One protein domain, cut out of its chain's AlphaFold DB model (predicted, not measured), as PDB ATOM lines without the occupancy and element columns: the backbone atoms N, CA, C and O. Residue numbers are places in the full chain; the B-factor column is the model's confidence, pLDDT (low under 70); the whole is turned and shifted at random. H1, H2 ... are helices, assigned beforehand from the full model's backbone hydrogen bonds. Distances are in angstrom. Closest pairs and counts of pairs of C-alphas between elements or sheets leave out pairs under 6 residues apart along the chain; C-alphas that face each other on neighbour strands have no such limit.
ATOM      1  N   GLU A   9     113.691  97.948 117.659       95.81
ATOM      2  CA  GLU A   9     114.092  97.217 116.440       95.81
ATOM      3  C   GLU A   9     113.686  97.954 115.150       95.81
ATOM      4  O   GLU A   9     114.460  98.053 114.194       95.81
ATOM      5  N   LYS A  10     112.470  98.509 115.126       95.81
ATOM      6  CA  LYS A  10     111.949  99.246 113.972       95.81
ATOM      7  C   LYS A  10     112.655 100.592 113.826       95.81
ATOM      8  O   LYS A  10     113.003 100.947 112.704       95.81
ATOM      9  N   LEU A  11     112.915 101.295 114.930       95.94
ATOM     10  CA  LEU A  11     113.684 102.545 114.927       95.94
ATOM     11  C   LEU A  11     115.078 102.330 114.321       95.94
ATOM     12  O   LEU A  11     115.442 103.013 113.365       95.94
ATOM     13  N   LYS A  12     115.791 101.290 114.773       96.31
ATOM     14  CA  LYS A  12     117.092 100.886 114.222       96.31
ATOM     15  C   LYS A  12     117.047 100.631 112.714       96.31
ATOM     16  O   LYS A  12     117.908 101.100 111.978       96.31
ATOM     17  N   LYS A  13     116.007  99.941 112.229       95.25
ATOM     18  CA  LYS A  13     115.817  99.674 110.793       95.25
ATOM     19  C   LYS A  13     115.544 100.939 109.970       95.25
ATOM     20  O   LYS A  13     115.909 100.981 108.798       95.25
ATOM     21  N   ILE A  14     114.867 101.934 110.545       92.75
ATOM     22  CA  ILE A  14     114.565 103.201 109.865       92.75
ATOM     23  C   ILE A  14     115.833 104.059 109.719       92.75
ATOM     24  O   ILE A  14     116.043 104.669 108.666       92.75
ATOM     25  N   SER A  15     116.654 104.136 110.770       93.69
ATOM     26  CA  SER A  15     117.922 104.872 110.776       93.69
ATOM     27  C   SER A  15     118.835 104.336 111.877       93.69
ATOM     28  O   SER A  15     118.561 104.540 113.059       93.69
ATOM     29  N   GLU A  16     119.939 103.686 111.501       94.81
ATOM     30  CA  GLU A  16     120.926 103.194 112.470       94.81
ATOM     31  C   GLU A  16     121.533 104.365 113.258       94.81
ATOM     32  O   GLU A  16     121.493 104.370 114.487       94.81
ATOM     33  N   ASP A  17     121.998 105.407 112.564       94.50
ATOM     34  CA  ASP A  17     122.595 106.595 113.188       94.50
ATOM     35  C   ASP A  17     121.610 107.315 114.117       94.50
ATOM     36  O   ASP A  17     121.954 107.699 115.238       94.50
ATOM     37  N   GLY A  18     120.356 107.469 113.676       95.50
ATOM     38  CA  GLY A  18     119.303 108.059 114.499       95.50
ATOM     39  C   GLY A  18     118.998 107.211 115.732       95.50
ATOM     40  O   GLY A  18     118.763 107.747 116.814       95.50
ATOM     41  N   TYR A  19     119.030 105.883 115.601       97.44
ATOM     42  CA  TYR A  19     118.830 104.962 116.715       97.44
ATOM     43  C   TYR A  19     119.953 105.042 117.752       97.44
ATOM     44  O   TYR A  19     119.659 105.059 118.946       97.44
ATOM     45  N   GLN A  20     121.214 105.164 117.330       97.56
ATOM     46  CA  GLN A  20     122.335 105.345 118.261       97.56
ATOM     47  C   GLN A  20     122.173 106.626 119.093       97.56
ATOM     48  O   GLN A  20     122.291 106.587 120.319       97.56
ATOM     49  N   LEU A  21     121.807 107.744 118.457       97.62
ATOM     50  CA  LEU A  21     121.522 108.998 119.168       97.62
ATOM     51  C   LEU A  21     120.310 108.879 120.095       97.62
ATOM     52  O   LEU A  21     120.334 109.404 121.204       97.62
ATOM     53  N   TYR A  22     119.270 108.158 119.681       97.00
ATOM     54  CA  TYR A  22     118.115 107.877 120.531       97.00
ATOM     55  C   TYR A  22     118.497 107.083 121.790       97.00
ATOM     56  O   TYR A  22     118.023 107.412 122.875       97.00
ATOM     57  N   GLN A  23     119.387 106.088 121.698       97.19
ATOM     58  CA  GLN A  23     119.850 105.352 122.884       97.19
ATOM     59  C   GLN A  23     120.600 106.254 123.870       97.19
ATOM     60  O   GLN A  23     120.397 106.124 125.078       97.19
ATOM     61  N   VAL A  24     121.402 107.202 123.372       96.44
ATOM     62  CA  VAL A  24     122.023 108.244 124.208       96.44
ATOM     63  C   VAL A  24     120.944 109.128 124.841       96.44
ATOM     64  O   VAL A  24     120.922 109.299 126.059       96.44
ATOM     65  N   ALA A  25     119.984 109.604 124.043       96.62
ATOM     66  CA  ALA A  25     118.908 110.476 124.505       96.62
ATOM     67  C   ALA A  25     118.055 109.835 125.615       96.62
ATOM     68  O   ALA A  25     117.714 110.517 126.580       96.62
ATOM     69  N   LYS A  26     117.771 108.523 125.543       94.81
ATOM     70  CA  LYS A  26     117.052 107.759 126.590       94.81
ATOM     71  C   LYS A  26     117.756 107.766 127.944       94.81
ATOM     72  O   LYS A  26     117.085 107.663 128.968       94.81
ATOM     73  N   GLN A  27     119.085 107.799 127.939       94.50
ATOM     74  CA  GLN A  27     119.909 107.800 129.149       94.50
ATOM     75  C   GLN A  27     120.168 109.224 129.655       94.50
ATOM     76  O   GLN A  27     120.516 109.414 130.818       94.50
ATOM     77  N   SER A  28     119.981 110.218 128.786       91.25
ATOM     78  CA  SER A  28     120.124 111.636 129.092       91.25
ATOM     79  C   SER A  28     118.811 112.255 129.595       91.25
ATOM     80  O   SER A  28     117.713 111.857 129.203       91.25
ATOM     81  N   CYS A  29     118.926 113.313 130.395       88.38
ATOM     82  CA  CYS A  29     117.818 114.230 130.683       88.38
ATOM     83  C   CYS A  29     117.939 115.531 129.863       88.38
ATOM     84  O   CYS A  29     117.460 116.571 130.310       88.38
ATOM     85  N   ASP A  30     118.606 115.497 128.702       96.12
ATOM     86  CA  ASP A  30     118.897 116.680 127.885       96.12
ATOM     87  C   ASP A  30     117.979 116.757 126.655       96.12
ATOM     88  O   ASP A  30     117.891 115.835 125.842       96.12
ATOM     89  N   ALA A  31     117.304 117.896 126.493       97.88
ATOM     90  CA  ALA A  31     116.484 118.188 125.323       97.88
ATOM     91  C   ALA A  31     117.294 118.164 124.017       97.88
ATOM     92  O   ALA A  31     116.769 117.762 122.976       97.88
ATOM     93  N   GLN A  32     118.565 118.569 124.062       98.19
ATOM     94  CA  GLN A  32     119.434 118.646 122.892       98.19
ATOM     95  C   GLN A  32     119.714 117.261 122.293       98.19
ATOM     96  O   GLN A  32     119.812 117.140 121.070       98.19
ATOM     97  N   ASP A  33     119.818 116.220 123.118       98.12
ATOM     98  CA  ASP A  33     120.067 114.854 122.648       98.12
ATOM     99  C   ASP A  33     118.817 114.248 122.003       98.12
ATOM    100  O   ASP A  33     118.907 113.649 120.929       98.12
ATOM    101  N   TRP A  34     117.635 114.505 122.573       98.19
ATOM    102  CA  TRP A  34     116.361 114.158 121.933       98.19
ATOM    103  C   TRP A  34     116.163 114.886 120.604       98.19
ATOM    104  O   TRP A  34     115.750 114.269 119.623       98.19
ATOM    105  N   TYR A  35     116.511 116.173 120.537       98.31
ATOM    106  CA  TYR A  35     116.475 116.924 119.285       98.31
ATOM    107  C   TYR A  35     117.421 116.323 118.233       98.31
ATOM    108  O   TYR A  35     116.980 116.062 117.118       98.31
ATOM    109  N   LYS A  36     118.687 116.047 118.580       97.44
ATOM    110  CA  LYS A  36     119.663 115.444 117.649       97.44
ATOM    111  C   LYS A  36     119.195 114.088 117.129       97.44
ATOM    112  O   LYS A  36     119.390 113.788 115.955       97.44
ATOM    113  N   ALA A  37     118.590 113.269 117.993       97.19
ATOM    114  CA  ALA A  37     117.993 112.012 117.570       97.19
ATOM    115  C   ALA A  37     116.876 112.268 116.548       97.19
ATOM    116  O   ALA A  37     116.897 111.666 115.479       97.19
ATOM    117  N   GLY A  38     115.950 113.192 116.837       96.94
ATOM    118  CA  GLY A  38     114.852 113.558 115.932       96.94
ATOM    119  C   GLY A  38     115.334 114.057 114.571       96.94
ATOM    120  O   GLY A  38     114.858 113.575 113.546       96.94
ATOM    121  N   ASP A  39     116.349 114.919 114.567       95.94
ATOM    122  CA  ASP A  39     116.970 115.511 113.374       95.94
ATOM    123  C   ASP A  39     117.538 114.448 112.416       95.94
ATOM    124  O   ASP A  39     117.461 114.589 111.201       95.94
ATOM    125  N   LYS A  40     118.028 113.314 112.939       95.06
ATOM    126  CA  LYS A  40     118.490 112.186 112.105       95.06
ATOM    127  C   LYS A  40     117.380 111.341 111.494       95.06
ATOM    128  O   LYS A  40     117.650 110.585 110.556       95.06
ATOM    129  N   TYR A  41     116.167 111.420 112.025       94.50
ATOM    130  CA  TYR A  41     114.999 110.806 111.400       94.50
ATOM    131  C   TYR A  41     114.293 111.767 110.456       94.50
ATOM    132  O   TYR A  41     113.630 111.301 109.540       94.50
ATOM    133  N   ASP A  42     114.434 113.074 110.645       92.50
ATOM    134  CA  ASP A  42     113.677 114.069 109.902       92.50
ATOM    135  C   ASP A  42     114.017 114.071 108.404       92.50
ATOM    136  O   ASP A  42     115.152 114.296 107.988       92.50
ATOM    137  N   ALA A  43     112.998 113.805 107.589       82.94
ATOM    138  CA  ALA A  43     113.085 113.797 106.132       82.94
ATOM    139  C   ALA A  43     112.418 115.027 105.491       82.94
ATOM    140  O   ALA A  43     112.348 115.121 104.266       82.94
ATOM    141  N   THR A  44     111.899 115.961 106.293       81.12
ATOM    142  CA  THR A  44     111.082 117.090 105.810       81.12
ATOM    143  C   THR A  44     111.923 118.163 105.122       81.12
ATOM    144  O   THR A  44     111.437 118.840 104.218       81.12
ATOM    145  N   TYR A  45     113.208 118.268 105.470       72.38
ATOM    146  CA  TYR A  45     114.163 119.191 104.847       72.38
ATOM    147  C   TYR A  45     115.203 118.523 103.942       72.38
ATOM    148  O   TYR A  45     115.896 119.214 103.195       72.38
ATOM    149  N   THR A  46     115.363 117.200 104.001       61.03
ATOM    150  CA  THR A  46     116.472 116.530 103.313       61.03
ATOM    151  C   THR A  46     116.075 116.036 101.924       61.03
ATOM    152  O   THR A  46     115.291 115.095 101.784       61.03
ATOM    153  N   GLY A  47     116.702 116.610 100.896       65.88
ATOM    154  CA  GLY A  47     116.631 116.126  99.517       65.88
ATOM    155  C   GLY A  47     115.263 116.306  98.855       65.88
ATOM    156  O   GLY A  47     114.409 117.049  99.325       65.88
ATOM    157  N   LEU A  48     115.053 115.594  97.748       72.44
ATOM    158  CA  LEU A  48     113.861 115.720  96.898       72.44
ATOM    159  C   LEU A  48     112.565 115.169  97.539       72.44
ATOM    160  O   LEU A  48     111.498 115.248  96.938       72.44
ATOM    161  N   TRP A  49     112.634 114.607  98.752       83.81
ATOM    162  CA  TRP A  49     111.504 113.940  99.410       83.81
ATOM    163  C   TRP A  49     110.624 114.868 100.246       83.81
ATOM    164  O   TRP A  49     109.428 114.597 100.362       83.81
ATOM    165  N   GLY A  50     111.181 115.945 100.809       83.62
ATOM    166  CA  GLY A  50     110.459 116.826 101.736       83.62
ATOM    167  C   GLY A  50     109.163 117.384 101.142       83.62
ATOM    168  O   GLY A  50     108.111 117.342 101.777       83.62
ATOM    169  N   ASP A  51     109.221 117.796  99.877       84.88
ATOM    170  CA  ASP A  51     108.077 118.356  99.151       84.88
ATOM    171  C   ASP A  51     107.096 117.287  98.653       84.88
ATOM    172  O   ASP A  51     105.973 117.610  98.272       84.88
ATOM    173  N   VAL A  52     107.492 116.010  98.667       89.69
ATOM    174  CA  VAL A  52     106.727 114.888  98.099       89.69
ATOM    175  C   VAL A  52     105.952 114.104  99.163       89.69
ATOM    176  O   VAL A  52     104.948 113.464  98.853       89.69
ATOM    177  N   LEU A  53     106.364 114.185 100.433       90.75
ATOM    178  CA  LEU A  53     105.811 113.418 101.560       90.75
ATOM    179  C   LEU A  53     104.277 113.340 101.579       90.75
ATOM    180  O   LEU A  53     103.706 112.254 101.728       90.75
ATOM    181  N   PHE A  54     103.617 114.481 101.409       93.31
ATOM    182  CA  PHE A  54     102.160 114.620 101.422       93.31
ATOM    183  C   PHE A  54     101.677 115.487 100.256       93.31
ATOM    184  O   PHE A  54     100.746 116.269 100.406       93.31
ATOM    185  N   SER A  55     102.324 115.375  99.092       90.75
ATOM    186  CA  SER A  55     101.936 116.114  97.881       90.75
ATOM    187  C   SER A  55     100.880 115.418  97.026       90.75
ATOM    188  O   SER A  55     100.356 116.051  96.122       90.75
ATOM    189  N   GLY A  56     100.625 114.126  97.257       90.69
ATOM    190  CA  GLY A  56      99.759 113.308  96.399       90.69
ATOM    191  C   GLY A  56     100.424 112.805  95.113       90.69
ATOM    192  O   GLY A  56      99.840 111.992  94.400       90.69
ATOM    193  N   VAL A  57     101.677 113.195  94.853       91.25
ATOM    194  CA  VAL A  57     102.426 112.797  93.654       91.25
ATOM    195  C   VAL A  57     102.511 111.274  93.521       91.25
ATOM    196  O   VAL A  57     102.999 110.573  94.412       91.25
ATOM    197  N   GLN A  58     102.084 110.772  92.362       90.88
ATOM    198  CA  GLN A  58     102.130 109.356  92.000       90.88
ATOM    199  C   GLN A  58     103.251 109.095  90.993       90.88
ATOM    200  O   GLN A  58     103.471 109.899  90.086       90.88
ATOM    201  N   PHE A  59     103.929 107.955  91.118       90.31
ATOM    202  CA  PHE A  59     105.005 107.562  90.210       90.31
ATOM    203  C   PHE A  59     104.555 107.572  88.737       90.31
ATOM    204  O   PHE A  59     103.452 107.138  88.412       90.31
ATOM    205  N   GLY A  60     105.420 108.056  87.843       85.69
ATOM    206  CA  GLY A  60     105.169 108.079  86.396       85.69
ATOM    207  C   GLY A  60     104.206 109.173  85.913       85.69
ATOM    208  O   GLY A  60     103.953 109.272  84.714       85.69
ATOM    209  N   THR A  61     103.684 110.015  86.809       89.81
ATOM    210  CA  THR A  61     102.876 111.188  86.432       89.81
ATOM    211  C   THR A  61     103.748 112.376  86.003       89.81
ATOM    212  O   THR A  61     104.914 112.463  86.400       89.81
ATOM    213  N   PRO A  62     103.214 113.349  85.239       88.94
ATOM    214  CA  PRO A  62     103.945 114.581  84.935       88.94
ATOM    215  C   PRO A  62     104.408 115.339  86.189       88.94
ATOM    216  O   PRO A  62     105.500 115.900  86.206       88.94
ATOM    217  N   GLN A  63     103.608 115.323  87.257       87.56
ATOM    218  CA  GLN A  63     103.947 115.919  88.549       87.56
ATOM    219  C   GLN A  63     105.138 115.210  89.198       87.56
ATOM    220  O   GLN A  63     105.969 115.864  89.819       87.56
ATOM    221  N   PHE A  64     105.260 113.891  89.025       89.44
ATOM    222  CA  PHE A  64     106.417 113.140  89.504       89.44
ATOM    223  C   PHE A  64     107.710 113.556  88.804       89.44
ATOM    224  O   PHE A  64     108.703 113.789  89.487       89.44
ATOM    225  N   ALA A  65     107.696 113.757  87.486       87.12
ATOM    226  CA  ALA A  65     108.868 114.272  86.769       87.12
ATOM    227  C   ALA A  65     109.301 115.665  87.277       87.12
ATOM    228  O   ALA A  65     110.487 115.963  87.366       87.12
ATOM    229  N   GLN A  66     108.352 116.508  87.704       87.12
ATOM    230  CA  GLN A  66     108.658 117.826  88.284       87.12
ATOM    231  C   GLN A  66     109.378 117.747  89.638       87.12
ATOM    232  O   GLN A  66     109.994 118.726  90.050       87.12
ATOM    233  N   THR A  67     109.329 116.604  90.329       86.81
ATOM    234  CA  THR A  67     110.048 116.417  91.601       86.81
ATOM    235  C   THR A  67     111.552 116.210  91.417       86.81
ATOM    236  O   THR A  67     112.295 116.308  92.390       86.81
ATOM    237  N   GLY A  68     112.009 115.861  90.207       86.38
ATOM    238  CA  GLY A  68     113.385 115.425  89.952       86.38
ATOM    239  C   GLY A  68     113.744 114.064  90.568       86.38
ATOM    240  O   GLY A  68     114.902 113.649  90.511       86.38
ATOM    241  N   LEU A  69     112.788 113.359  91.189       86.25
ATOM    242  CA  LEU A  69     112.999 112.010  91.725       86.25
ATOM    243  C   LEU A  69     113.140 110.962  90.620       86.25
ATOM    244  O   LEU A  69     113.714 109.906  90.862       86.25
ATOM    245  N   ASP A  70     112.648 111.235  89.416       82.31
ATOM    246  CA  ASP A  70     112.798 110.383  88.235       82.31
ATOM    247  C   ASP A  70     114.272 110.075  87.922       82.31
ATOM    248  O   ASP A  70     114.605 108.931  87.603       82.31
ATOM    249  N   PHE A  71     115.173 111.036  88.151       79.88
ATOM    250  CA  PHE A  71     116.623 110.839  88.046       79.88
ATOM    251  C   PHE A  71     117.207 109.861  89.075       79.88
ATOM    252  O   PHE A  71     118.347 109.438  88.912       79.88
ATOM    253  N   MET A  72     116.479 109.483  90.130       78.06
ATOM    254  CA  MET A  72     116.928 108.451  91.080       78.06
ATOM    255  C   MET A  72     116.574 107.032  90.629       78.06
ATOM    256  O   MET A  72     117.076 106.067  91.202       78.06
ATOM    257  N   PHE A  73     115.709 106.892  89.623       77.31
ATOM    258  CA  PHE A  73     115.074 105.629  89.250       77.31
ATOM    259  C   PHE A  73     115.391 105.217  87.800       77.31
ATOM    260  O   PHE A  73     114.604 104.548  87.143       77.31
ATOM    261  N   PHE A  74     116.542 105.616  87.258       68.00
ATOM    262  CA  PHE A  74     116.847 105.435  85.831       68.00
ATOM    263  C   PHE A  74     117.199 103.995  85.413       68.00
ATOM    264  O   PHE A  74     117.155 103.697  84.222       68.00
ATOM    265  N   ASP A  75     117.541 103.109  86.354       65.56
ATOM    266  CA  ASP A  75     118.290 101.874  86.048       65.56
ATOM    267  C   ASP A  75     117.483 100.564  86.188       65.56
ATOM    268  O   ASP A  75     118.037  99.467  86.177       65.56
ATOM    269  N   LEU A  76     116.157 100.645  86.350       67.19
ATOM    270  CA  LEU A  76     115.281  99.474  86.510       67.19
ATOM    271  C   LEU A  76     114.034  99.558  85.620       67.19
ATOM    272  O   LEU A  76     113.737 100.576  84.996       67.19
ATOM    273  N   SER A  77     113.271  98.461  85.574       81.25
ATOM    274  CA  SER A  77     111.942  98.464  84.959       81.25
ATOM    275  C   SER A  77     111.012  99.465  85.658       81.25
ATOM    276  O   SER A  77     111.119  99.697  86.864       81.25
ATOM    277  N   GLN A  78     110.049 100.013  84.909       82.19
ATOM    278  CA  GLN A  78     109.076 100.983  85.433       82.19
ATOM    279  C   GLN A  78     108.332 100.472  86.680       82.19
ATOM    280  O   GLN A  78     108.121 101.227  87.623       82.19
ATOM    281  N   GLU A  79     108.000  99.179  86.726       87.19
ATOM    282  CA  GLU A  79     107.324  98.580  87.883       87.19
ATOM    283  C   GLU A  79     108.235  98.497  89.117       87.19
ATOM    284  O   GLU A  79     107.825  98.853  90.220       87.19
ATOM    285  N   ASN A  80     109.501  98.104  88.947       88.88
ATOM    286  CA  ASN A  80     110.448  98.064  90.063       88.88
ATOM    287  C   ASN A  80     110.694  99.468  90.630       88.88
ATOM    288  O   ASN A  80     110.735  99.644  91.847       88.88
ATOM    289  N   ASN A  81     110.797 100.474  89.762       89.56
ATOM    290  CA  ASN A  81     110.945 101.868  90.174       89.56
ATOM    291  C   ASN A  81     109.741 102.378  90.957       89.56
ATOM    292  O   ASN A  81     109.909 103.003  92.004       89.56
ATOM    293  N   ARG A  82     108.530 102.050  90.499       90.75
ATOM    294  CA  ARG A  82     107.299 102.362  91.221       90.75
ATOM    295  C   ARG A  82     107.305 101.761  92.626       90.75
ATOM    296  O   ARG A  82     107.059 102.480  93.593       90.75
ATOM    297  N   ILE A  83     107.636 100.474  92.754       91.69
ATOM    298  CA  ILE A  83     107.694  99.781  94.052       91.69
ATOM    299  C   ILE A  83     108.716 100.447  94.982       91.69
ATOM    300  O   ILE A  83     108.440 100.656  96.166       91.69
ATOM    301  N   ILE A  84     109.898 100.802  94.469       90.69
ATOM    302  CA  ILE A  84     110.933 101.474  95.266       90.69
ATOM    303  C   ILE A  84     110.467 102.867  95.691       90.69
ATOM    304  O   ILE A  84     110.662 103.228  96.854       90.69
ATOM    305  N   PHE A  85     109.832 103.632  94.800       91.69
ATOM    306  CA  PHE A  85     109.275 104.945  95.122       91.69
ATOM    307  C   PHE A  85     108.233 104.851  96.242       91.69
ATOM    308  O   PHE A  85     108.384 105.515  97.266       91.69
ATOM    309  N   GLU A  86     107.225 103.989  96.094       92.81
ATOM    310  CA  GLU A  86     106.148 103.828  97.079       92.81
ATOM    311  C   GLU A  86     106.701 103.377  98.442       92.81
ATOM    312  O   GLU A  86     106.344 103.927  99.490       92.81
ATOM    313  N   LYS A  87     107.649 102.430  98.439       93.00
ATOM    314  CA  LYS A  87     108.332 101.966  99.654       93.00
ATOM    315  C   LYS A  87     109.159 103.071 100.312       93.00
ATOM    316  O   LYS A  87     109.159 103.184 101.537       93.00
ATOM    317  N   SER A  88     109.855 103.879  99.519       91.56
ATOM    318  CA  SER A  88     110.675 104.987 100.017       91.56
ATOM    319  C   SER A  88     109.800 106.086 100.606       91.56
ATOM    320  O   SER A  88     110.049 106.518 101.727       91.56
ATOM    321  N   LEU A  89     108.718 106.465  99.921       92.50
ATOM    322  CA  LEU A  89     107.743 107.434 100.416       92.50
ATOM    323  C   LEU A  89     107.135 106.981 101.750       92.50
ATOM    324  O   LEU A  89     107.050 107.765 102.696       92.50
ATOM    325  N   SER A  90     106.763 105.702 101.851       93.12
ATOM    326  CA  SER A  90     106.274 105.110 103.100       93.12
ATOM    327  C   SER A  90     107.316 105.199 104.223       93.12
ATOM    328  O   SER A  90     106.986 105.654 105.317       93.12
ATOM    329  N   ALA A  91     108.580 104.863 103.954       92.75
ATOM    330  CA  ALA A  91     109.654 104.969 104.942       92.75
ATOM    331  C   ALA A  91     109.917 106.423 105.384       92.75
ATOM    332  O   ALA A  91     110.152 106.675 106.566       92.75
ATOM    333  N   MET A  92     109.840 107.391 104.465       92.88
ATOM    334  CA  MET A  92     109.990 108.813 104.797       92.88
ATOM    335  C   MET A  92     108.825 109.320 105.659       92.88
ATOM    336  O   MET A  92     109.032 110.107 106.578       92.88
ATOM    337  N   ARG A  93     107.607 108.816 105.443       94.38
ATOM    338  CA  ARG A  93     106.453 109.105 106.307       94.38
ATOM    339  C   ARG A  93     106.633 108.554 107.725       94.38
ATOM    340  O   ARG A  93     106.354 109.267 108.682       94.38
ATOM    341  N   GLU A  94     107.143 107.329 107.881       94.94
ATOM    342  CA  GLU A  94     107.474 106.770 109.207       94.94
ATOM    343  C   GLU A  94     108.519 107.629 109.935       94.94
ATOM    344  O   GLU A  94     108.369 107.936 111.118       94.94
ATOM    345  N   LYS A  95     109.545 108.069 109.204       95.12
ATOM    346  CA  LYS A  95     110.590 108.984 109.673       95.12
ATOM    347  C   LYS A  95     110.035 110.294 110.237       95.12
ATOM    348  O   LYS A  95     110.440 110.700 111.326       95.12
ATOM    349  N   VAL A  96     109.054 110.900 109.563       95.31
ATOM    350  CA  VAL A  96     108.373 112.106 110.066       95.31
ATOM    351  C   VAL A  96     107.708 111.851 111.417       95.31
ATOM    352  O   VAL A  96     107.877 112.661 112.327       95.31
ATOM    353  N   ILE A  97     107.018 110.719 111.602       96.75
ATOM    354  CA  ILE A  97     106.396 110.383 112.896       96.75
ATOM    355  C   ILE A  97     107.459 110.336 113.998       96.75
ATOM    356  O   ILE A  97     107.294 110.987 115.027       96.75
ATOM    357  N   VAL A  98     108.560 109.614 113.764       97.56
ATOM    358  CA  VAL A  98     109.647 109.471 114.747       97.56
ATOM    359  C   VAL A  98     110.264 110.828 115.086       97.56
ATOM    360  O   VAL A  98     110.436 111.150 116.262       97.56
ATOM    361  N   SER A  99     110.553 111.654 114.077       97.38
ATOM    362  CA  SER A  99     111.105 112.996 114.301       97.38
ATOM    363  C   SER A  99     110.167 113.862 115.152       97.38
ATOM    364  O   SER A  99     110.604 114.436 116.149       97.38
ATOM    365  N   CYS A 100     108.859 113.856 114.864       98.12
ATOM    366  CA  CYS A 100     107.853 114.562 115.655       98.12
ATOM    367  C   CYS A 100     107.799 114.069 117.106       98.12
ATOM    368  O   CYS A 100     107.727 114.887 118.022       98.12
ATOM    369  N   GLU A 101     107.849 112.754 117.344       98.12
ATOM    370  CA  GLU A 101     107.900 112.188 118.698       98.12
ATOM    371  C   GLU A 101     109.118 112.687 119.478       98.12
ATOM    372  O   GLU A 101     108.993 113.098 120.633       98.12
ATOM    373  N   PHE A 102     110.289 112.695 118.845       98.25
ATOM    374  CA  PHE A 102     111.538 113.083 119.495       98.25
ATOM    375  C   PHE A 102     111.642 114.592 119.712       98.25
ATOM    376  O   PHE A 102     112.073 115.018 120.783       98.25
ATOM    377  N   TYR A 103     111.164 115.416 118.778       98.69
ATOM    378  CA  TYR A 103     111.063 116.858 119.000       98.69
ATOM    379  C   TYR A 103     110.071 117.191 120.107       98.69
ATOM    380  O   TYR A 103     110.386 117.990 120.985       98.69
ATOM    381  N   LEU A 104     108.905 116.540 120.131       98.50
ATOM    382  CA  LEU A 104     107.967 116.677 121.242       98.50
ATOM    383  C   LEU A 104     108.632 116.283 122.564       98.50
ATOM    384  O   LEU A 104     108.468 117.003 123.544       98.50
ATOM    385  N   LYS A 105     109.432 115.210 122.588       98.12
ATOM    386  CA  LYS A 105     110.172 114.797 123.787       98.12
ATOM    387  C   LYS A 105     111.212 115.823 124.228       98.12
ATOM    388  O   LYS A 105     111.290 116.125 125.418       98.12
ATOM    389  N   ALA A 106     111.954 116.407 123.290       98.56
ATOM    390  CA  ALA A 106     112.865 117.514 123.569       98.56
ATOM    391  C   ALA A 106     112.117 118.713 124.178       98.56
ATOM    392  O   ALA A 106     112.580 119.303 125.153       98.56
ATOM    393  N   LEU A 107     110.929 119.032 123.656       98.44
ATOM    394  CA  LEU A 107     110.089 120.128 124.144       98.44
ATOM    395  C   LEU A 107     109.414 119.840 125.490       98.44
ATOM    396  O   LEU A 107     109.126 120.783 126.224       98.44
ATOM    397  N   GLU A 108     109.195 118.573 125.856       97.12
ATOM    398  CA  GLU A 108     108.791 118.215 127.225       97.12
ATOM    399  C   GLU A 108     109.865 118.584 128.248       97.12
ATOM    400  O   GLU A 108     109.540 119.004 129.355       97.12
ATOM    401  N   ILE A 109     111.134 118.397 127.882       97.88
ATOM    402  CA  ILE A 109     112.282 118.677 128.749       97.88
ATOM    403  C   ILE A 109     112.577 120.180 128.756       97.88
ATOM    404  O   ILE A 109     112.757 120.777 129.815       97.88
ATOM    405  N   ASN A 110     112.603 120.804 127.577       98.25
ATOM    406  CA  ASN A 110     112.829 122.234 127.414       98.25
ATOM    407  C   ASN A 110     111.837 122.837 126.401       98.25
ATOM    408  O   ASN A 110     112.112 122.853 125.196       98.25
ATOM    409  N   PRO A 111     110.732 123.442 126.873       98.00
ATOM    410  CA  PRO A 111     109.748 124.099 126.008       98.00
ATOM    411  C   PRO A 111     110.307 125.270 125.182       98.00
ATOM    412  O   PRO A 111     109.716 125.668 124.177       98.00
ATOM    413  N   ASN A 112     111.446 125.837 125.596       98.38
ATOM    414  CA  ASN A 112     112.132 126.940 124.924       98.38
ATOM    415  C   ASN A 112     113.292 126.460 124.031       98.38
ATOM    416  O   ASN A 112     114.105 127.275 123.598       98.38
ATOM    417  N   HIS A 113     113.395 125.160 123.736       98.62
ATOM    418  CA  HIS A 113     114.403 124.649 122.810       98.62
ATOM    419  C   HIS A 113     114.093 125.126 121.382       98.62
ATOM    420  O   HIS A 113     113.160 124.639 120.736       98.62
ATOM    421  N   PHE A 114     114.865 126.098 120.889       98.56
ATOM    422  CA  PHE A 114     114.601 126.778 119.617       98.56
ATOM    423  C   PHE A 114     114.513 125.809 118.432       98.56
ATOM    424  O   PHE A 114     113.487 125.767 117.757       98.56
ATOM    425  N   LEU A 115     115.542 124.981 118.221       98.19
ATOM    426  CA  LEU A 115     115.597 124.074 117.069       98.19
ATOM    427  C   LEU A 115     114.498 123.003 117.102       98.19
ATOM    428  O   LEU A 115     114.021 122.590 116.054       98.19
ATOM    429  N   ALA A 116     114.042 122.598 118.291       98.38
ATOM    430  CA  ALA A 116     112.990 121.588 118.411       98.38
ATOM    431  C   ALA A 116     111.617 122.191 118.094       98.38
ATOM    432  O   ALA A 116     110.817 121.554 117.416       98.38
ATOM    433  N   ASN A 117     111.365 123.438 118.517       98.62
ATOM    434  CA  ASN A 117     110.181 124.179 118.079       98.62
ATOM    435  C   ASN A 117     110.210 124.388 116.559       98.62
ATOM    436  O   ASN A 117     109.219 124.108 115.897       98.62
ATOM    437  N   LEU A 118     111.345 124.828 116.008       98.06
ATOM    438  CA  LEU A 118     111.498 125.097 114.579       98.06
ATOM    439  C   LEU A 118     111.260 123.848 113.714       98.06
ATOM    440  O   LEU A 118     110.466 123.893 112.773       98.06
ATOM    441  N   GLN A 119     111.920 122.732 114.037       97.75
ATOM    442  CA  GLN A 119     111.798 121.513 113.236       97.75
ATOM    443  C   GLN A 119     110.448 120.824 113.421       97.75
ATOM    444  O   GLN A 119     109.863 120.371 112.443       97.75
ATOM    445  N   LEU A 120     109.877 120.823 114.632       98.12
ATOM    446  CA  LEU A 120     108.517 120.313 114.819       98.12
ATOM    447  C   LEU A 120     107.496 121.141 114.032       98.12
ATOM    448  O   LEU A 120     106.596 120.575 113.416       98.12
ATOM    449  N   ALA A 121     107.642 122.469 114.023       97.50
ATOM    450  CA  ALA A 121     106.775 123.346 113.247       97.50
ATOM    451  C   ALA A 121     106.858 123.027 111.749       97.50
ATOM    452  O   ALA A 121     105.827 122.852 111.103       97.50
ATOM    453  N   THR A 122     108.075 122.869 111.230       95.94
ATOM    454  CA  THR A 122     108.310 122.507 109.828       95.94
ATOM    455  C   THR A 122     107.728 121.135 109.496       95.94
ATOM    456  O   THR A 122     106.961 121.011 108.543       95.94
ATOM    457  N   ALA A 123     108.010 120.110 110.302       96.25
ATOM    458  CA  ALA A 123     107.508 118.759 110.075       96.25
ATOM    459  C   ALA A 123     105.973 118.706 110.074       96.25
ATOM    460  O   ALA A 123     105.365 118.053 109.223       96.25
ATOM    461  N   LEU A 124     105.329 119.450 110.978       96.94
ATOM    462  CA  LEU A 124     103.874 119.590 111.011       96.94
ATOM    463  C   LEU A 124     103.341 120.334 109.785       96.94
ATOM    464  O   LEU A 124     102.337 119.908 109.218       96.94
ATOM    465  N   THR A 125     104.004 121.400 109.336       95.56
ATOM    466  CA  THR A 125     103.626 122.127 108.115       95.56
ATOM    467  C   THR A 125     103.782 121.262 106.863       95.56
ATOM    468  O   THR A 125     102.870 121.233 106.038       95.56
ATOM    469  N   ALA A 126     104.863 120.486 106.745       94.75
ATOM    470  CA  ALA A 126     105.054 119.508 105.672       94.75
ATOM    471  C   ALA A 126     103.992 118.394 105.707       94.75
ATOM    472  O   ALA A 126     103.536 117.934 104.664       94.75
ATOM    473  N   ALA A 127     103.535 118.015 106.904       95.88
ATOM    474  CA  ALA A 127     102.395 117.125 107.128       95.88
ATOM    475  C   ALA A 127     101.024 117.823 107.013       95.88
ATOM    476  O   ALA A 127     100.004 117.248 107.398       95.88
ATOM    477  N   LEU A 128     100.978 119.058 106.503       95.44
ATOM    478  CA  LEU A 128      99.768 119.859 106.273       95.44
ATOM    479  C   LEU A 128      98.965 120.174 107.553       95.44
ATOM    480  O   LEU A 128      97.804 120.574 107.499       95.44
ATOM    481  N   GLN A 129      99.587 120.046 108.726       95.88
ATOM    482  CA  GLN A 129      98.995 120.329 110.034       95.88
ATOM    483  C   GLN A 129      99.149 121.808 110.392       95.88
ATOM    484  O   GLN A 129      99.850 122.167 111.339       95.88
ATOM    485  N   VAL A 130      98.496 122.677 109.618       93.50
ATOM    486  CA  VAL A 130      98.660 124.139 109.686       93.50
ATOM    487  C   VAL A 130      98.415 124.691 111.094       93.50
ATOM    488  O   VAL A 130      99.264 125.414 111.609       93.50
ATOM    489  N   ILE A 131      97.304 124.328 111.749       91.31
ATOM    490  CA  ILE A 131      96.958 124.869 113.079       91.31
ATOM    491  C   ILE A 131      98.001 124.488 114.133       91.31
ATOM    492  O   ILE A 131      98.469 125.346 114.882       91.31
ATOM    493  N   SER A 132      98.406 123.220 114.164       93.19
ATOM    494  CA  SER A 132      99.463 122.764 115.070       93.19
ATOM    495  C   SER A 132     100.816 123.395 114.743       93.19
ATOM    496  O   SER A 132     101.532 123.806 115.653       93.19
ATOM    497  N   GLY A 133     101.155 123.524 113.458       95.25
ATOM    498  CA  GLY A 133     102.389 124.164 113.005       95.25
ATOM    499  C   GLY A 133     102.498 125.618 113.470       95.25
ATOM    500  O   GLY A 133     103.555 126.017 113.951       95.25
ATOM    501  N   ILE A 134     101.406 126.393 113.418       94.81
ATOM    502  CA  ILE A 134     101.366 127.801 113.867       94.81
ATOM    503  C   ILE A 134     101.838 127.951 115.316       94.81
ATOM    504  O   ILE A 134     102.585 128.883 115.617       94.81
ATOM    505  N   LEU A 135     101.438 127.041 116.210       94.25
ATOM    506  CA  LEU A 135     101.833 127.091 117.620       94.25
ATOM    507  C   LEU A 135     103.361 127.052 117.772       94.25
ATOM    508  O   LEU A 135     103.944 127.893 118.460       94.25
ATOM    509  N   TYR A 136     104.007 126.098 117.104       97.38
ATOM    510  CA  TYR A 136     105.450 125.896 117.206       97.38
ATOM    511  C   TYR A 136     106.243 126.920 116.385       97.38
ATOM    512  O   TYR A 136     107.289 127.377 116.844       97.38
ATOM    513  N   TRP A 137     105.721 127.372 115.240       97.62
ATOM    514  CA  TRP A 137     106.305 128.480 114.478       97.62
ATOM    515  C   TRP A 137     106.285 129.785 115.271       97.62
ATOM    516  O   TRP A 137     107.301 130.471 115.344       97.62
ATOM    517  N   SER A 138     105.161 130.103 115.920       97.12
ATOM    518  CA  SER A 138     105.045 131.267 116.805       97.12
ATOM    519  C   SER A 138     106.083 131.205 117.924       97.12
ATOM    520  O   SER A 138     106.797 132.179 118.174       97.12
ATOM    521  N   LYS A 139     106.251 130.032 118.547       97.44
ATOM    522  CA  LYS A 139     107.264 129.841 119.586       97.44
ATOM    523  C   LYS A 139     108.693 129.971 119.049       97.44
ATOM    524  O   LYS A 139     109.517 130.617 119.692       97.44
ATOM    525  N   ALA A 140     108.992 129.411 117.878       98.38
ATOM    526  CA  ALA A 140     110.299 129.539 117.238       98.38
ATOM    527  C   ALA A 140     110.624 131.003 116.893       98.38
ATOM    528  O   ALA A 140     111.726 131.458 117.188       98.38
ATOM    529  N   LEU A 141     109.658 131.761 116.359       98.19
ATOM    530  CA  LEU A 141     109.795 133.193 116.065       98.19
ATOM    531  C   LEU A 141     110.062 134.028 117.323       98.19
ATOM    532  O   LEU A 141     110.887 134.935 117.282       98.19
ATOM    533  N   GLN A 142     109.413 133.708 118.447       98.19
ATOM    534  CA  GLN A 142     109.676 134.369 119.733       98.19
ATOM    535  C   GLN A 142     111.102 134.120 120.241       98.19
ATOM    536  O   GLN A 142     111.694 134.998 120.862       98.19
ATOM    537  N   LEU A 143     111.636 132.916 120.023       98.25
ATOM    538  CA  LEU A 143     112.964 132.520 120.501       98.25
ATOM    539  C   LEU A 143     114.085 133.044 119.595       98.25
ATOM    540  O   LEU A 143     115.130 133.457 120.090       98.25
ATOM    541  N   ASN A 144     113.883 133.013 118.277       98.38
ATOM    542  CA  ASN A 144     114.798 133.571 117.288       98.38
ATOM    543  C   ASN A 144     114.039 133.903 115.995       98.38
ATOM    544  O   ASN A 144     113.826 133.049 115.129       98.38
ATOM    545  N   GLN A 145     113.662 135.174 115.871       97.75
ATOM    546  CA  GLN A 145     112.882 135.680 114.748       97.75
ATOM    547  C   GLN A 145     113.603 135.501 113.409       97.75
ATOM    548  O   GLN A 145     113.009 135.002 112.463       97.75
ATOM    549  N   GLU A 146     114.884 135.865 113.316       97.88
ATOM    550  CA  GLU A 146     115.622 135.845 112.047       97.88
ATOM    551  C   GLU A 146     115.743 134.426 111.473       97.88
ATOM    552  O   GLU A 146     115.519 134.197 110.283       97.88
ATOM    553  N   ALA A 147     116.105 133.449 112.306       96.38
ATOM    554  CA  ALA A 147     116.245 132.066 111.862       96.38
ATOM    555  C   ALA A 147     114.886 131.428 111.531       96.38
ATOM    556  O   ALA A 147     114.762 130.775 110.494       96.38
ATOM    557  N   ALA A 148     113.854 131.657 112.348       97.19
ATOM    558  CA  ALA A 148     112.520 131.123 112.079       97.19
ATOM    559  C   ALA A 148     111.869 131.764 110.840       97.19
ATOM    560  O   ALA A 148     111.287 131.053 110.024       97.19
ATOM    561  N   SER A 149     112.013 133.078 110.636       96.31
ATOM    562  CA  SER A 149     111.523 133.746 109.423       96.31
ATOM    563  C   SER A 149     112.208 133.217 108.165       96.31
ATOM    564  O   SER A 149     111.523 132.980 107.177       96.31
ATOM    565  N   ARG A 150     113.524 132.955 108.202       95.81
ATOM    566  CA  ARG A 150     114.228 132.306 107.080       95.81
ATOM    567  C   ARG A 150     113.669 130.920 106.769       95.81
ATOM    568  O   ARG A 150     113.465 130.619 105.596       95.81
ATOM    569  N   GLY A 151     113.391 130.114 107.796       93.50
ATOM    570  CA  GLY A 151     112.742 128.809 107.642       93.50
ATOM    571  C   GLY A 151     111.366 128.921 106.979       93.50
ATOM    572  O   GLY A 151     111.116 128.259 105.981       93.50
ATOM    573  N   LEU A 152     110.507 129.831 107.457       94.62
ATOM    574  CA  LEU A 152     109.196 130.089 106.843       94.62
ATOM    575  C   LEU A 152     109.306 130.542 105.385       94.62
ATOM    576  O   LEU A 152     108.544 130.082 104.541       94.62
ATOM    577  N   THR A 153     110.241 131.445 105.077       93.69
ATOM    578  CA  THR A 153     110.468 131.892 103.699       93.69
ATOM    579  C   THR A 153     110.888 130.724 102.811       93.69
ATOM    580  O   THR A 153     110.285 130.538 101.757       93.69
ATOM    581  N   ALA A 154     111.851 129.906 103.243       91.62
ATOM    582  CA  ALA A 154     112.272 128.722 102.498       91.62
ATOM    583  C   ALA A 154     111.103 127.748 102.263       91.62
ATOM    584  O   ALA A 154     110.835 127.372 101.124       91.62
ATOM    585  N   ASP A 155     110.341 127.423 103.306       91.69
ATOM    586  CA  ASP A 155     109.199 126.507 103.223       91.69
ATOM    587  C   ASP A 155     108.049 127.055 102.366       91.69
ATOM    588  O   ASP A 155     107.337 126.298 101.713       91.69
ATOM    589  N   SER A 156     107.872 128.376 102.306       92.00
ATOM    590  CA  SER A 156     106.863 129.005 101.441       92.00
ATOM    591  C   SER A 156     107.203 128.932  99.954       92.00
ATOM    592  O   SER A 156     106.309 129.088  99.119       92.00
ATOM    593  N   MET A 157     108.479 128.692  99.634       90.38
ATOM    594  CA  MET A 157     108.964 128.432  98.281       90.38
ATOM    595  C   MET A 157     108.925 126.941  97.927       90.38
ATOM    596  O   MET A 157     109.217 126.593  96.784       90.38
ATOM    597  N   ALA A 158     108.572 126.068  98.878       89.75
ATOM    598  CA  ALA A 158     108.433 124.642  98.630       89.75
ATOM    599  C   ALA A 158     107.355 124.354  97.580       89.75
ATOM    600  O   ALA A 158     106.357 125.072  97.448       89.75
ATOM    601  N   SER A 159     107.541 123.256  96.859       86.75
ATOM    602  CA  SER A 159     106.593 122.809  95.844       86.75
ATOM    603  C   SER A 159     105.348 122.167  96.474       86.75
ATOM    604  O   SER A 159     105.301 121.834  97.663       86.75
ATOM    605  N   PHE A 160     104.323 121.959  95.645       90.75
ATOM    606  CA  PHE A 160     103.104 121.222  95.996       90.75
ATOM    607  C   PHE A 160     102.386 121.763  97.249       90.75
ATOM    608  O   PHE A 160     102.254 122.970  97.458       90.75
ATOM    609  N   HIS A 161     101.843 120.860  98.068       92.69
ATOM    610  CA  HIS A 161     101.007 121.193  99.213       92.69
ATOM    611  C   HIS A 161     101.786 121.800 100.386       92.69
ATOM    612  O   HIS A 161     101.200 122.579 101.137       92.69
ATOM    613  N   ARG A 162     103.092 121.528 100.530       92.56
ATOM    614  CA  ARG A 162     103.912 122.123 101.600       92.56
ATOM    615  C   ARG A 162     104.005 123.640 101.463       92.56
ATOM    616  O   ARG A 162     103.792 124.346 102.448       92.56
ATOM    617  N   GLY A 163     104.261 124.147 100.255       92.12
ATOM    618  CA  GLY A 163     104.301 125.591 100.004       92.12
ATOM    619  C   GLY A 163     102.973 126.261 100.355       92.12
ATOM    620  O   GLY A 163     102.938 127.265 101.070       92.12
ATOM    621  N   VAL A 164     101.860 125.638  99.953       92.38
ATOM    622  CA  VAL A 164     100.503 126.090 100.296       92.38
ATOM    623  C   VAL A 164     100.283 126.100 101.811       92.38
ATOM    624  O   VAL A 164      99.860 127.116 102.361       92.38
ATOM    625  N   ALA A 165     100.604 125.007 102.510       94.06
ATOM    626  CA  ALA A 165     100.462 124.918 103.962       94.06
ATOM    627  C   ALA A 165     101.295 125.987 104.685       94.06
ATOM    628  O   ALA A 165     100.813 126.609 105.631       94.06
ATOM    629  N   THR A 166     102.509 126.260 104.209       94.75
ATOM    630  CA  THR A 166     103.380 127.291 104.786       94.75
ATOM    631  C   THR A 166     102.821 128.691 104.580       94.75
ATOM    632  O   THR A 166     102.817 129.495 105.510       94.75
ATOM    633  N   GLN A 167     102.274 128.992 103.402       93.12
ATOM    634  CA  GLN A 167     101.597 130.269 103.167       93.12
ATOM    635  C   GLN A 167     100.408 130.459 104.117       93.12
ATOM    636  O   GLN A 167     100.218 131.552 104.648       93.12
ATOM    637  N   LEU A 168      99.642 129.398 104.397       92.75
ATOM    638  CA  LEU A 168      98.561 129.447 105.388       92.75
ATOM    639  C   LEU A 168      99.088 129.739 106.799       92.75
ATOM    640  O   LEU A 168      98.491 130.549 107.508       92.75
ATOM    641  N   VAL A 169     100.213 129.132 107.190       94.31
ATOM    642  CA  VAL A 169     100.892 129.424 108.463       94.31
ATOM    643  C   VAL A 169     101.315 130.895 108.537       94.31
ATOM    644  O   VAL A 169     101.010 131.555 109.529       94.31
ATOM    645  N   ILE A 170     101.968 131.429 107.499       94.44
ATOM    646  CA  ILE A 170     102.424 132.830 107.452       94.44
ATOM    647  C   ILE A 170     101.240 133.786 107.627       94.44
ATOM    648  O   ILE A 170     101.264 134.643 108.509       94.44
ATOM    649  N   LEU A 171     100.165 133.593 106.856       92.12
ATOM    650  CA  LEU A 171      98.964 134.432 106.938       92.12
ATOM    651  C   LEU A 171      98.313 134.397 108.327       92.12
ATOM    652  O   LEU A 171      97.803 135.415 108.800       92.12
ATOM    653  N   ALA A 172      98.330 133.236 108.982       90.12
ATOM    654  CA  ALA A 172      97.805 133.085 110.331       90.12
ATOM    655  C   ALA A 172      98.671 133.806 111.378       90.12
ATOM    656  O   ALA A 172      98.133 134.464 112.268       90.12
ATOM    657  N   LEU A 173     100.001 133.711 111.261       91.25
ATOM    658  CA  LEU A 173     100.956 134.358 112.169       91.25
ATOM    659  C   LEU A 173     100.946 135.887 112.046       91.25
ATOM    660  O   LEU A 173     101.108 136.574 113.050       91.25
ATOM    661  N   GLU A 174     100.678 136.424 110.855       89.75
ATOM    662  CA  GLU A 174     100.460 137.863 110.626       89.75
ATOM    663  C   GLU A 174      99.159 138.391 111.268       89.75
ATOM    664  O   GLU A 174      98.826 139.570 111.129       89.75
ATOM    665  N   GLY A 175      98.379 137.531 111.937       79.50
ATOM    666  CA  GLY A 175      97.075 137.880 112.503       79.50
ATOM    667  C   GLY A 175      96.012 138.140 111.435       79.50
ATOM    668  O   GLY A 175      94.935 138.659 111.735       79.50
ATOM    669  N   ASN A 176      96.278 137.780 110.178       76.38
ATOM    670  CA  ASN A 176      95.396 138.077 109.064       76.38
ATOM    671  C   ASN A 176      94.383 136.951 108.836       76.38
ATOM    672  O   ASN A 176      94.393 136.273 107.806       76.38
ATOM    673  N   GLN A 177      93.478 136.763 109.804       75.38
ATOM    674  CA  GLN A 177      92.453 135.715 109.735       75.38
ATOM    675  C   GLN A 177      91.600 135.808 108.464       75.38
ATOM    676  O   GLN A 177      91.266 134.782 107.878       75.38
ATOM    677  N   ALA A 178      91.298 137.017 107.983       78.12
ATOM    678  CA  ALA A 178      90.557 137.206 106.739       78.12
ATOM    679  C   ALA A 178      91.316 136.642 105.525       78.12
ATOM    680  O   ALA A 178      90.746 135.861 104.764       78.12
ATOM    681  N   LYS A 179      92.610 136.968 105.367       78.19
ATOM    682  CA  LYS A 179      93.436 136.405 104.286       78.19
ATOM    683  C   LYS A 179      93.643 134.903 104.447       78.19
ATOM    684  O   LYS A 179      93.604 134.207 103.438       78.19
ATOM    685  N   MET A 180      93.819 134.403 105.671       79.25
ATOM    686  CA  MET A 180      93.914 132.964 105.936       79.25
ATOM    687  C   MET A 180      92.638 132.247 105.482       79.25
ATOM    688  O   MET A 180      92.723 131.306 104.705       79.25
ATOM    689  N   LEU A 181      91.454 132.728 105.872       80.94
ATOM    690  CA  LEU A 181      90.172 132.157 105.444       80.94
ATOM    691  C   LEU A 181      89.974 132.254 103.927       80.94
ATOM    692  O   LEU A 181      89.464 131.324 103.309       80.94
ATOM    693  N   THR A 182      90.392 133.355 103.295       81.44
ATOM    694  CA  THR A 182      90.389 133.465 101.828       81.44
ATOM    695  C   THR A 182      91.334 132.455 101.179       81.44
ATOM    696  O   THR A 182      90.976 131.863 100.164       81.44
ATOM    697  N   ALA A 183      92.525 132.243 101.735       79.94
ATOM    698  CA  ALA A 183      93.479 131.265 101.228       79.94
ATOM    699  C   ALA A 183      92.962 129.832 101.414       79.94
ATOM    700  O   ALA A 183      93.010 129.062 100.464       79.94
ATOM    701  N   ILE A 184      92.355 129.513 102.562       81.12
ATOM    702  CA  ILE A 184      91.663 128.235 102.783       81.12
ATOM    703  C   ILE A 184      90.571 128.042 101.731       81.12
ATOM    704  O   ILE A 184      90.574 127.020 101.065       81.12
ATOM    705  N   LYS A 185      89.716 129.044 101.477       82.50
ATOM    706  CA  LYS A 185      88.685 128.976 100.421       82.50
ATOM    707  C   LYS A 185      89.249 128.712  99.022       82.50
ATOM    708  O   LYS A 185      88.595 128.062  98.218       82.50
ATOM    709  N   LYS A 186      90.448 129.216  98.712       77.88
ATOM    710  CA  LYS A 186      91.126 128.929  97.433       77.88
ATOM    711  C   LYS A 186      91.636 127.490  97.354       77.88
ATOM    712  O   LYS A 186      91.740 126.950  96.259       77.88
ATOM    713  N   VAL A 187      91.969 126.895  98.497       80.50
ATOM    714  CA  VAL A 187      92.399 125.497  98.611       80.50
ATOM    715  C   VAL A 187      91.199 124.561  98.802       80.50
ATOM    716  O   VAL A 187      91.329 123.383  98.521       80.50
ATOM    717  N   ASP A 188      90.023 125.062  99.187       74.75
ATOM    718  CA  ASP A 188      88.793 124.293  99.463       74.75
ATOM    719  C   ASP A 188      88.328 123.444  98.269       74.75
ATOM    720  O   ASP A 188      87.835 122.330  98.424       74.75
ATOM    721  N   SER A 189      88.575 123.914  97.042       73.75
ATOM    722  CA  SER A 189      88.331 123.138  95.818       73.75
ATOM    723  C   SER A 189      89.415 122.095  95.506       73.75
ATOM    724  O   SER A 189      89.252 121.295  94.586       73.75
ATOM    725  N   ASN A 190      90.538 122.105  96.224       84.19
ATOM    726  CA  ASN A 190      91.647 121.169  96.064       84.19
ATOM    727  C   ASN A 190      91.432 119.939  96.958       84.19
ATOM    728  O   ASN A 190      92.011 119.814  98.036       84.19
ATOM    729  N   LEU A 191      90.591 119.019  96.480       86.56
ATOM    730  CA  LEU A 191      90.275 117.764  97.172       86.56
ATOM    731  C   LEU A 191      91.530 116.951  97.530       86.56
ATOM    732  O   LEU A 191      91.565 116.303  98.575       86.56
ATOM    733  N   GLU A 192      92.569 117.009  96.695       89.94
ATOM    734  CA  GLU A 192      93.822 116.286  96.916       89.94
ATOM    735  C   GLU A 192      94.580 116.810  98.142       89.94
ATOM    736  O   GLU A 192      95.031 116.011  98.962       89.94
ATOM    737  N   PHE A 193      94.624 118.133  98.342       91.88
ATOM    738  CA  PHE A 193      95.235 118.735  99.532       91.88
ATOM    739  C   PHE A 193      94.586 118.214 100.820       91.88
ATOM    740  O   PHE A 193      95.282 117.802 101.749       91.88
ATOM    741  N   PHE A 194      93.251 118.201 100.876       91.94
ATOM    742  CA  PHE A 194      92.521 117.727 102.055       91.94
ATOM    743  C   PHE A 194      92.677 116.226 102.271       91.94
ATOM    744  O   PHE A 194      92.803 115.790 103.416       91.94
ATOM    745  N   GLU A 195      92.731 115.442 101.197       94.00
ATOM    746  CA  GLU A 195      92.965 114.006 101.302       94.00
ATOM    747  C   GLU A 195      94.376 113.706 101.824       94.00
ATOM    748  O   GLU A 195      94.536 112.912 102.754       94.00
ATOM    749  N   GLN A 196      95.403 114.398 101.324       95.38
ATOM    750  CA  GLN A 196      96.761 114.258 101.857       95.38
ATOM    751  C   GLN A 196      96.862 114.749 103.304       95.38
ATOM    752  O   GLN A 196      97.521 114.106 104.123       95.38
ATOM    753  N   MET A 197      96.166 115.831 103.659       95.25
ATOM    754  CA  MET A 197      96.104 116.322 105.037       95.25
ATOM    755  C   MET A 197      95.431 115.301 105.962       95.25
ATOM    756  O   MET A 197      95.883 115.104 107.093       95.25
ATOM    757  N   ARG A 198      94.380 114.616 105.496       95.50
ATOM    758  CA  ARG A 198      93.716 113.535 106.235       95.50
ATOM    759  C   ARG A 198      94.653 112.348 106.431       95.50
ATOM    760  O   ARG A 198      94.823 111.908 107.563       95.50
ATOM    761  N   ILE A 199      95.326 111.892 105.371       95.75
ATOM    762  CA  ILE A 199      96.328 110.816 105.442       95.75
ATOM    763  C   ILE A 199      97.430 111.168 106.450       95.75
ATOM    764  O   ILE A 199      97.769 110.352 107.305       95.75
ATOM    765  N   ALA A 200      97.966 112.388 106.387       96.50
ATOM    766  CA  ALA A 200      98.978 112.869 107.323       96.50
ATOM    767  C   ALA A 200      98.458 112.915 108.767       96.50
ATOM    768  O   ALA A 200      99.158 112.519 109.699       96.50
ATOM    769  N   THR A 201      97.211 113.350 108.955       96.75
ATOM    770  CA  THR A 201      96.546 113.385 110.264       96.75
ATOM    771  C   THR A 201      96.413 111.987 110.855       96.75
ATOM    772  O   THR A 201      96.763 111.782 112.018       96.75
ATOM    773  N   ASP A 202      95.926 111.027 110.070       96.25
ATOM    774  CA  ASP A 202      95.750 109.639 110.501       96.25
ATOM    775  C   ASP A 202      97.101 109.008 110.854       96.25
ATOM    776  O   ASP A 202      97.241 108.363 111.896       96.25
ATOM    777  N   LEU A 203      98.123 109.282 110.042       95.88
ATOM    778  CA  LEU A 203      99.487 108.835 110.281       95.88
ATOM    779  C   LEU A 203     100.052 109.395 111.595       95.88
ATOM    780  O   LEU A 203     100.537 108.632 112.427       95.88
ATOM    781  N   LEU A 204      99.958 110.704 111.831       96.75
ATOM    782  CA  LEU A 204     100.457 111.322 113.065       96.75
ATOM    783  C   LEU A 204      99.674 110.850 114.298       96.75
ATOM    784  O   LEU A 204     100.267 110.580 115.341       96.75
ATOM    785  N   LYS A 205      98.349 110.695 114.185       95.81
ATOM    786  CA  LYS A 205      97.489 110.195 115.271       95.81
ATOM    787  C   LYS A 205      97.684 108.714 115.575       95.81
ATOM    788  O   LYS A 205      97.261 108.279 116.649       95.81
ATOM    789  N   SER A 206      98.299 107.952 114.669       96.12
ATOM    790  CA  SER A 206      98.651 106.555 114.931       96.12
ATOM    791  C   SER A 206      99.650 106.431 116.084       96.12
ATOM    792  O   SER A 206      99.573 105.465 116.838       96.12
ATOM    793  N   SER A 207     100.505 107.442 116.299       97.44
ATOM    794  CA  SER A 207     101.352 107.544 117.487       97.44
ATOM    795  C   SER A 207     100.535 107.963 118.718       97.44
ATOM    796  O   SER A 207     100.021 109.090 118.770       97.44
ATOM    797  N   PRO A 208     100.473 107.129 119.776       96.56
ATOM    798  CA  PRO A 208      99.867 107.522 121.046       96.56
ATOM    799  C   PRO A 208     100.585 108.718 121.680       96.56
ATOM    800  O   PRO A 208      99.948 109.544 122.340       96.56
ATOM    801  N   TYR A 209     101.901 108.820 121.475       97.00
ATOM    802  CA  TYR A 209     102.730 109.894 122.008       97.00
ATOM    803  C   TYR A 209     102.395 111.249 121.376       97.00
ATOM    804  O   TYR A 209     102.192 112.225 122.106       97.00
ATOM    805  N   ILE A 210     102.284 111.316 120.045       97.44
ATOM    806  CA  ILE A 210     101.898 112.548 119.342       97.44
ATOM    807  C   ILE A 210     100.450 112.907 119.684       97.44
ATOM    808  O   ILE A 210     100.168 114.040 120.079       97.44
ATOM    809  N   LYS A 211      99.537 111.930 119.611       95.81
ATOM    810  CA  LYS A 211      98.103 112.129 119.870       95.81
ATOM    811  C   LYS A 211      97.814 112.724 121.249       95.81
ATOM    812  O   LYS A 211      96.862 113.484 121.392       95.81
ATOM    813  N   SER A 212      98.605 112.399 122.274       95.50
ATOM    814  CA  SER A 212      98.395 112.952 123.618       95.50
ATOM    815  C   SER A 212      98.966 114.364 123.815       95.50
ATOM    816  O   SER A 212      98.738 114.952 124.870       95.50
ATOM    817  N   ARG A 213      99.737 114.896 122.857       95.62
ATOM    818  CA  ARG A 213     100.461 116.180 122.976       95.62
ATOM    819  C   ARG A 213      99.994 117.231 121.986       95.62
ATOM    820  O   ARG A 213      99.991 118.412 122.317       95.62
TER     821      ARG A 213
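This is residues 9 to 213 of the 220 residues of an uncharacterized protein of Crinalium epipsammum PCC 9333 (UniProt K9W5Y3). The longest helix, H6, runs through an up-and-down bundle with H3, H7, H8 and H9, each helix running against the one before it; H2 packs on H3 at one side, and H10 and H11 fold back and forth beyond H8 and H9. H12 and H13 fold back toward H6, and a loop, residues 42 to 61, leads to the short H4 and H5 by the beginning of H6. The 205 printed residues include thirteen named helices, H1 to H13 in order, and no named strand: all helix. The whole is compact, with a radius of gyration of the C-alphas of 17.1 A and spans of 49 by 47 by 30 A.

H6, residues 78 to 109, touches H3, residues 31 to 41, with residues 95 to 109 alone, at a shallow tilt of 5 degrees, opposite ways; the closest C-alphas, of Ala 31 and Ala 106, are 4.1 A apart. H2, residues 16 to 27, forms a hairpin with H3, the closest C-alphas being Gly 18 and Lys 40, 4.8 A. H1, residues 9 to 14, only just touches residues 91 to 95 of H6, with 3 pairs of C-alphas within 8 A, the closest Ile 14 and Lys 95, 7.0 A. The hub, H7, residues 114 to 126, touches five helices; it forms a hairpin with H6, whose residues 96 to 107 alone touch it, the closest C-alphas being Tyr 103 and Ala 116, 5.1 A. H8, residues 130 to 143, forms a hairpin with H7 at a shallow tilt of 23 degrees, C-alphas 121 and 133 coming closest, 4.5 A. H9, residues 145 to 156, forms a hairpin with H8, closest at C-alphas 141 and 148, 5.3 A. H10, residues 160 to 173, touches H8 at a steep tilt of 59 degrees, closest at C-alphas 134 and 169, 5.7 A. H11, residues 177 to 188, forms a hairpin with H10, closest at C-alphas 171 and 180, 5.4 A. H12, residues 191 to 206, is close to H6 but not clearly touching, with C-alphas 97 and 204 closest, 6.0 A. H13, residues 208 to 211, touches residues 100 to 104 of H6, closest at C-alphas 101 and 210, 6.0 A. H4, residues 62 to 66, touches no helix; H5, residues 69 to 72, is near H6. Every O i to N i+4 pair is within hydrogen-bond range in H1, H4, H6, H7, H9, H11 and H12, against 7 of 8 in H2, 6 of 7 in H3, 8 of 10 in H8 and 9 of 10 in H10; H5 and H13 are too short for one.

H6 spans 46.9 A from C-alpha 78 at (109.076, 100.983, 85.433) to C-alpha 109 at (112.282, 118.677, 128.749). H12 measures 22.6 A and H10 20.9 A.

The C-alphas of Ser 77 and Gly 175, the two farthest apart, are 50.3 A apart. The printed part has no cut, and the link from H3 to H4 is long. Residues 46 to 47 and 74 to 76 have pLDDT under 70.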